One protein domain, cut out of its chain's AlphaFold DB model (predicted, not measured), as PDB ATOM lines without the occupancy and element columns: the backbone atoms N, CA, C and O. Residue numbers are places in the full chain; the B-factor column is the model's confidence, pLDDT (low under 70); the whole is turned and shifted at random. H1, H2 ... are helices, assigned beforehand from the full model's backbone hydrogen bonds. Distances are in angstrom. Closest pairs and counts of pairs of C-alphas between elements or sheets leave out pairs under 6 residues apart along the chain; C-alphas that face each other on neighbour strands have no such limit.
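This is residues 76 to 134 of the 134 residues of the protein "Transposase_22 domain-containing protein" of Rousettus aegyptiacus (UniProt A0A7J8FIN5). There is little regular structure here: in a loose rod, helix H1 runs toward one end, where short H2 turns off it, and the long unnamed stretch of residues 108 to 134 runs to the other end and folds back there at residues 122 to 127. Residues 132 to 133 form short antiparallel pairings with residues 77 to 78 and with residues 116 to 117. The printed part has 59 residues, 18 of them in H1 and H2, in that order; the class is all helix, with no named strand. The radius of gyration of the C-alphas is 12.9 A, and the spans are 43 by 20 by 17 A.

Past residues 76 to 88, look at H1, residues 89 to 100, and H2, residues 102 to 107. They only just touch, and only at the corner by their tight link, with 3 pairs of C-alphas within 8 A; H1 touches with residues 97 to 98 alone. The closest C-alphas, of Thr 98 and Val 105, are 6.6 A apart. Their lines are about perpendicular, at 80 degrees. In H1 and H2 every O i to N i+4 pair is within hydrogen-bond range.

Find C-alpha 89 at (198.850, 90.179, 102.686); from there H1 runs 16.5 A. H2 spans 8.9 A and ends at C-alpha 107, at (202.147, 104.264, 85.466).

The farthest C-alphas, of Glu 107 and Met 125, are 43.0 A apart. The printed part has no cut. Confidence is under 70 at residues 85 to 87, 124 and 126.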
ATOM      1  N   ILE A  76     199.611 102.779 104.113       89.81
ATOM      2  CA  ILE A  76     198.243 102.583 103.627       89.81
ATOM      3  C   ILE A  76     197.525 101.589 104.541       89.81
ATOM      4  O   ILE A  76     198.079 100.573 104.952       89.81
ATOM      5  N   ARG A  77     196.261 101.876 104.874       91.75
ATOM      6  CA  ARG A  77     195.447 101.026 105.753       91.75
ATOM      7  C   ARG A  77     194.316 100.335 104.994       91.75
ATOM      8  O   ARG A  77     193.362 100.994 104.589       91.75
ATOM      9  N   LEU A  78     194.357  99.005 104.926       89.44
ATOM     10  CA  LEU A  78     193.295  98.173 104.342       89.44
ATOM     11  C   LEU A  78     192.402  97.602 105.455       89.44
ATOM     12  O   LEU A  78     192.918  97.018 106.408       89.44
ATOM     13  N   THR A  79     191.077  97.778 105.376       86.56
ATOM     14  CA  THR A  79     190.151  97.456 106.491       86.56
ATOM     15  C   THR A  79     189.207  96.277 106.215       86.56
ATOM     16  O   THR A  79     188.742  95.661 107.166       86.56
ATOM     17  N   GLU A  80     188.961  95.921 104.955       81.50
ATOM     18  CA  GLU A  80     187.952  94.919 104.553       81.50
ATOM     19  C   GLU A  80     188.582  93.627 104.007       81.50
ATOM     20  O   GLU A  80     188.060  92.999 103.093       81.50
ATOM     21  N   VAL A  81     189.735  93.230 104.546       82.38
ATOM     22  CA  VAL A  81     190.447  92.027 104.086       82.38
ATOM     23  C   VAL A  81     190.146  90.854 105.044       82.38
ATOM     24  O   VAL A  81     190.288  91.058 106.255       82.38
ATOM     25  N   PRO A  82     189.759  89.648 104.571       81.81
ATOM     26  CA  PRO A  82     189.447  88.470 105.402       81.81
ATOM     27  C   PRO A  82     190.600  87.983 106.298       81.81
ATOM     28  O   PRO A  82     191.770  88.105 105.946       81.81
ATOM     29  N   GLU A  83     190.307  87.447 107.493       79.56
ATOM     30  CA  GLU A  83     191.340  87.059 108.485       79.56
ATOM     31  C   GLU A  83     192.155  85.809 108.130       79.56
ATOM     32  O   GLU A  83     193.249  85.652 108.664       79.56
ATOM     33  N   GLU A  84     191.671  84.967 107.218       73.12
ATOM     34  CA  GLU A  84     192.289  83.679 106.865       73.12
ATOM     35  C   GLU A  84     193.566  83.817 106.007       73.12
ATOM     36  O   GLU A  84     194.289  82.847 105.810       73.12
ATOM     37  N   GLU A  85     193.891  85.029 105.548       67.00
ATOM     38  CA  GLU A  85     194.925  85.313 104.537       67.00
ATOM     39  C   GLU A  85     196.192  85.944 105.134       67.00
ATOM     40  O   GLU A  85     196.840  86.801 104.534       67.00
ATOM     41  N   GLU A  86     196.550  85.563 106.361       65.69
ATOM     42  CA  GLU A  86     197.631  86.215 107.116       65.69
ATOM     43  C   GLU A  86     199.015  86.082 106.446       65.69
ATOM     44  O   GLU A  86     199.874  86.932 106.659       65.69
ATOM     45  N   GLN A  87     199.215  85.059 105.605       69.00
ATOM     46  CA  GLN A  87     200.464  84.810 104.868       69.00
ATOM     47  C   GLN A  87     200.514  85.460 103.473       69.00
ATOM     48  O   GLN A  87     201.582  85.495 102.870       69.00
ATOM     49  N   GLU A  88     199.402  86.000 102.966       81.38
ATOM     50  CA  GLU A  88     199.278  86.503 101.583       81.38
ATOM     51  C   GLU A  88     198.912  87.997 101.529       81.38
ATOM     52  O   GLU A  88     198.334  88.484 100.560       81.38
ATOM     53  N   VAL A  89     199.236  88.760 102.575       86.31
ATOM     54  CA  VAL A  89     198.850  90.179 102.686       86.31
ATOM     55  C   VAL A  89     199.408  91.065 101.561       86.31
ATOM     56  O   VAL A  89     198.714  91.984 101.130       86.31
ATOM     57  N   GLU A  90     200.613  90.775 101.058       87.31
ATOM     58  CA  GLU A  90     201.208  91.468  99.898       87.31
ATOM     59  C   GLU A  90     200.447  91.141  98.611       87.31
ATOM     60  O   GLU A  90     200.021  92.047  97.898       87.31
ATOM     61  N   TYR A  91     200.178  89.855  98.368       87.88
ATOM     62  CA  TYR A  91     199.409  89.399  97.209       87.88
ATOM     63  C   TYR A  91     198.012  90.034  97.171       87.88
ATOM     64  O   TYR A  91     197.554  90.482  96.122       87.88
ATOM     65  N   ARG A  92     197.351  90.163  98.326       86.50
ATOM     66  CA  ARG A  92     196.044  90.833  98.414       86.50
ATOM     67  C   ARG A  92     196.108  92.312  98.088       86.50
ATOM     68  O   ARG A  92     195.181  92.839  97.479       86.50
ATOM     69  N   PHE A  93     197.183  92.990  98.473       87.62
ATOM     70  CA  PHE A  93     197.388  94.369  98.057       87.62
ATOM     71  C   PHE A  93     197.556  94.462  96.533       87.62
ATOM     72  O   PHE A  93     196.874  95.271  95.907       87.62
ATOM     73  N   GLU A  94     198.375  93.604  95.922       87.94
ATOM     74  CA  GLU A  94     198.559  93.571  94.462       87.94
ATOM     75  C   GLU A  94     197.261  93.264  93.698       87.94
ATOM     76  O   GLU A  94     196.966  93.919  92.691       87.94
ATOM     77  N   GLU A  95     196.461  92.315  94.191       88.62
ATOM     78  CA  GLU A  95     195.146  91.962  93.642       88.62
ATOM     79  C   GLU A  95     194.211  93.179  93.675       88.62
ATOM     80  O   GLU A  95     193.718  93.610  92.631       88.62
ATOM     81  N   ILE A  96     194.070  93.830  94.836       88.06
ATOM     82  CA  ILE A  96     193.241  95.036  94.995       88.06
ATOM     83  C   ILE A  96     193.709  96.161  94.064       88.06
ATOM     84  O   ILE A  96     192.878  96.831  93.441       88.06
ATOM     85  N   MET A  97     195.021  96.384  93.961       89.00
ATOM     86  CA  MET A  97     195.591  97.430  93.112       89.00
ATOM     87  C   MET A  97     195.360  97.147  91.627       89.00
ATOM     88  O   MET A  97     195.035  98.064  90.874       89.00
ATOM     89  N   THR A  98     195.461  95.893  91.197       89.25
ATOM     90  CA  THR A  98     195.249  95.509  89.795       89.25
ATOM     91  C   THR A  98     193.770  95.546  89.414       89.25
ATOM     92  O   THR A  98     193.433  96.007  88.322       89.25
ATOM     93  N   GLU A  99     192.882  95.112  90.310       90.44
ATOM     94  CA  GLU A  99     191.435  95.113  90.085       90.44
ATOM     95  C   GLU A  99     190.845  96.527  90.057       90.44
ATOM     96  O   GLU A  99     190.019  96.836  89.197       90.44
ATOM     97  N   ASN A 100     191.277  97.402  90.972       91.12
ATOM     98  CA  ASN A 100     190.659  98.719  91.165       91.12
ATOM     99  C   ASN A 100     191.458  99.874  90.546       91.12
ATOM    100  O   ASN A 100     190.877 100.890  90.163       91.12
ATOM    101  N   PHE A 101     192.783  99.740  90.430       90.19
ATOM    102  CA  PHE A 101     193.702 100.825  90.059       90.19
ATOM    103  C   PHE A 101     194.679 100.425  88.945       90.19
ATOM    104  O   PHE A 101     195.845 100.820  88.950       90.19
ATOM    105  N   LEU A 102     194.197  99.693  87.935       87.44
ATOM    106  CA  LEU A 102     195.019  99.181  86.831       87.44
ATOM    107  C   LEU A 102     195.861 100.254  86.114       87.44
ATOM    108  O   LEU A 102     196.963  99.964  85.653       87.44
ATOM    109  N   SER A 103     195.355 101.486  85.977       89.56
ATOM    110  CA  SER A 103     196.121 102.589  85.377       89.56
ATOM    111  C   SER A 103     197.312 102.991  86.243       89.56
ATOM    112  O   SER A 103     198.403 103.191  85.722       89.56
ATOM    113  N   LEU A 104     197.126 103.032  87.563       87.94
ATOM    114  CA  LEU A 104     198.159 103.421  88.516       87.94
ATOM    115  C   LEU A 104     199.288 102.388  88.562       87.94
ATOM    116  O   LEU A 104     200.451 102.768  88.526       87.94
ATOM    117  N   VAL A 105     198.941 101.098  88.545       87.12
ATOM    118  CA  VAL A 105     199.905  99.981  88.497       87.12
ATOM    119  C   VAL A 105     200.764 100.016  87.224       87.12
ATOM    120  O   VAL A 105     201.912  99.588  87.229       87.12
ATOM    121  N   LYS A 106     200.227 100.529  86.109       86.62
ATOM    122  CA  LYS A 106     200.974 100.663  84.846       86.62
ATOM    123  C   LYS A 106     201.855 101.908  84.791       86.62
ATOM    124  O   LYS A 106     202.855 101.907  84.080       86.62
ATOM    125  N   GLU A 107     201.448 102.976  85.468       89.25
ATOM    126  CA  GLU A 107     202.147 104.264  85.466       89.25
ATOM    127  C   GLU A 107     203.243 104.338  86.533       89.25
ATOM    128  O   GLU A 107     204.237 105.040  86.343       89.25
ATOM    129  N   ILE A 108     203.070 103.624  87.647       85.12
ATOM    130  CA  ILE A 108     203.938 103.679  88.819       85.12
ATOM    131  C   ILE A 108     204.212 102.250  89.291       85.12
ATOM    132  O   ILE A 108     203.283 101.476  89.507       85.12
ATOM    133  N   ASP A 109     205.487 101.914  89.491       81.31
ATOM    134  CA  ASP A 109     205.881 100.652  90.121       81.31
ATOM    135  C   ASP A 109     205.667 100.753  91.638       81.31
ATOM    136  O   ASP A 109     206.508 101.266  92.381       81.31
ATOM    137  N   ILE A 110     204.475 100.358  92.085       81.12
ATOM    138  CA  ILE A 110     204.081 100.389  93.494       81.12
ATOM    139  C   ILE A 110     204.447  99.043  94.109       81.12
ATOM    140  O   ILE A 110     203.692  98.082  93.997       81.12
ATOM    141  N   GLN A 111     205.598  98.998  94.778       82.50
ATOM    142  CA  GLN A 111     206.047  97.842  95.550       82.50
ATOM    143  C   GLN A 111     205.995  98.178  97.045       82.50
ATOM    144  O   GLN A 111     206.634  99.152  97.464       82.50
ATOM    145  N   PRO A 112     205.233  97.430  97.862       86.44
ATOM    146  CA  PRO A 112     205.204  97.656  99.298       86.44
ATOM    147  C   PRO A 112     206.559  97.303  99.922       86.44
ATOM    148  O   PRO A 112     207.199  96.328  99.540       86.44
ATOM    149  N   GLN A 113     207.012  98.101 100.892       88.25
ATOM    150  CA  GLN A 113     208.225  97.769 101.648       88.25
ATOM    151  C   GLN A 113     207.945  96.675 102.688       88.25
ATOM    152  O   GLN A 113     208.795  95.825 102.938       88.25
ATOM    153  N   GLU A 114     206.780  96.744 103.327       88.94
ATOM    154  CA  GLU A 114     206.320  95.782 104.316       88.94
ATOM    155  C   GLU A 114     204.795  95.780 104.292       88.94
ATOM    156  O   GLU A 114     204.174  96.828 104.409       88.94
ATOM    157  N   ALA A 115     204.183  94.608 104.183       89.19
ATOM    158  CA  ALA A 115     202.755  94.452 104.392       89.19
ATOM    159  C   ALA A 115     202.532  93.582 105.620       89.19
ATOM    160  O   ALA A 115     203.018  92.455 105.693       89.19
ATOM    161  N   GLN A 116     201.769  94.079 106.588       89.62
ATOM    162  CA  GLN A 116     201.479  93.297 107.782       89.62
ATOM    163  C   GLN A 116     200.083  93.528 108.331       89.62
ATOM    164  O   GLN A 116     199.550  94.642 108.386       89.62
ATOM    165  N   ARG A 117     199.495  92.434 108.811       88.88
ATOM    166  CA  ARG A 117     198.275  92.478 109.601       88.88
ATOM    167  C   ARG A 117     198.594  93.052 110.971       88.88
ATOM    168  O   ARG A 117     199.514  92.586 111.641       88.88
ATOM    169  N   VAL A 118     197.809  94.020 111.436       88.75
ATOM    170  CA  VAL A 118     198.036  94.527 112.791       88.75
ATOM    171  C   VAL A 118     197.781  93.440 113.836       88.75
ATOM    172  O   VAL A 118     196.885  92.607 113.649       88.75
ATOM    173  N   PRO A 119     198.507  93.459 114.964       86.81
ATOM    174  CA  PRO A 119     198.232  92.564 116.075       86.81
ATOM    175  C   PRO A 119     196.779  92.681 116.566       86.81
ATOM    176  O   PRO A 119     196.157  93.748 116.447       86.81
ATOM    177  N   PRO A 120     196.214  91.605 117.141       81.75
ATOM    178  CA  PRO A 120     194.875  91.641 117.708       81.75
ATOM    179  C   PRO A 120     194.753  92.721 118.789       81.75
ATOM    180  O   PRO A 120     195.672  92.977 119.570       81.75
ATOM    181  N   LYS A 121     193.587  93.374 118.837       80.25
ATOM    182  CA  LYS A 121     193.291  94.361 119.881       80.25
ATOM    183  C   LYS A 121     193.291  93.665 121.239       80.25
ATOM    184  O   LYS A 121     192.759  92.570 121.377       80.25
ATOM    185  N   MET A 122     193.768  94.366 122.266       77.31
ATOM    186  CA  MET A 122     193.772  93.862 123.647       77.31
ATOM    187  C   MET A 122     192.379  93.480 124.172       77.31
ATOM    188  O   MET A 122     192.277  92.722 125.128       77.31
ATOM    189  N   ASN A 123     191.306  94.016 123.576       76.88
ATOM    190  CA  ASN A 123     189.938  93.651 123.917       76.88
ATOM    191  C   ASN A 123     189.413  92.559 122.957       76.88
ATOM    192  O   ASN A 123     189.045  92.902 121.828       76.88
ATOM    193  N   PRO A 124     189.306  91.292 123.403       68.06
ATOM    194  CA  PRO A 124     188.837  90.182 122.570       68.06
ATOM    195  C   PRO A 124     187.335  90.251 122.243       68.06
ATOM    196  O   PRO A 124     186.878  89.574 121.331       68.06
ATOM    197  N   MET A 125     186.551  91.088 122.938       72.62
ATOM    198  CA  MET A 125     185.092  91.199 122.755       72.62
ATOM    199  C   MET A 125     184.673  92.064 121.555       72.62
ATOM    200  O   MET A 125     183.489  92.342 121.375       72.62
ATOM    201  N   ARG A 126     185.620  92.547 120.743       66.44
ATOM    202  CA  ARG A 126     185.329  93.320 119.529       66.44
ATOM    203  C   ARG A 126     185.731  92.508 118.295       66.44
ATOM    204  O   ARG A 126     186.874  92.659 117.861       66.44
ATOM    205  N   PRO A 127     184.819  91.704 117.711       70.00
ATOM    206  CA  PRO A 127     185.082  90.933 116.497       70.00
ATOM    207  C   PRO A 127     185.042  91.855 115.268       70.00
ATOM    208  O   PRO A 127     184.190  91.742 114.397       70.00
ATOM    209  N   THR A 128     185.930  92.848 115.233       76.81
ATOM    210  CA  THR A 128     186.217  93.620 114.021       76.81
ATOM    211  C   THR A 128     187.434  93.009 113.361       76.81
ATOM    212  O   THR A 128     188.453  92.887 114.044       76.81
ATOM    213  N   GLN A 129     187.336  92.709 112.064       83.69
ATOM    214  CA  GLN A 129     188.470  92.263 111.256       83.69
ATOM    215  C   GLN A 129     189.677  93.188 111.458       83.69
ATOM    216  O   GLN A 129     189.547  94.420 111.564       83.69
ATOM    217  N   ARG A 130     190.863  92.589 111.574       87.25
ATOM    218  CA  ARG A 130     192.123  93.331 111.699       87.25
ATOM    219  C   ARG A 130     192.446  94.044 110.386       87.25
ATOM    220  O   ARG A 130     192.205  93.523 109.306       87.25
ATOM    221  N   HIS A 131     193.009  95.245 110.492       89.06
ATOM    222  CA  HIS A 131     193.467  95.981 109.316       89.06
ATOM    223  C   HIS A 131     194.877  95.549 108.914       89.06
ATOM    224  O   HIS A 131     195.642  95.066 109.750       89.06
ATOM    225  N   ILE A 132     195.218  95.743 107.645       90.12
ATOM    226  CA  ILE A 132     196.589  95.617 107.143       90.12
ATOM    227  C   ILE A 132     197.187  97.011 107.046       90.12
ATOM    228  O   ILE A 132     196.484  97.963 106.691       90.12
ATOM    229  N   ILE A 133     198.457  97.116 107.411       91.88
ATOM    230  CA  ILE A 133     199.301  98.272 107.148       91.88
ATOM    231  C   ILE A 133     200.286  97.848 106.063       91.88
ATOM    232  O   ILE A 133     200.979  96.845 106.239       91.88
ATOM    233  N   ILE A 134     200.271  98.594 104.965       90.69
ATOM    234  CA  ILE A 134     201.225  98.541 103.854       90.69
ATOM    235  C   ILE A 134     202.126  99.773 103.942       90.69
ATOM    236  O   ILE A 134     201.568 100.823 104.347       90.69
TER     237      ILE A 134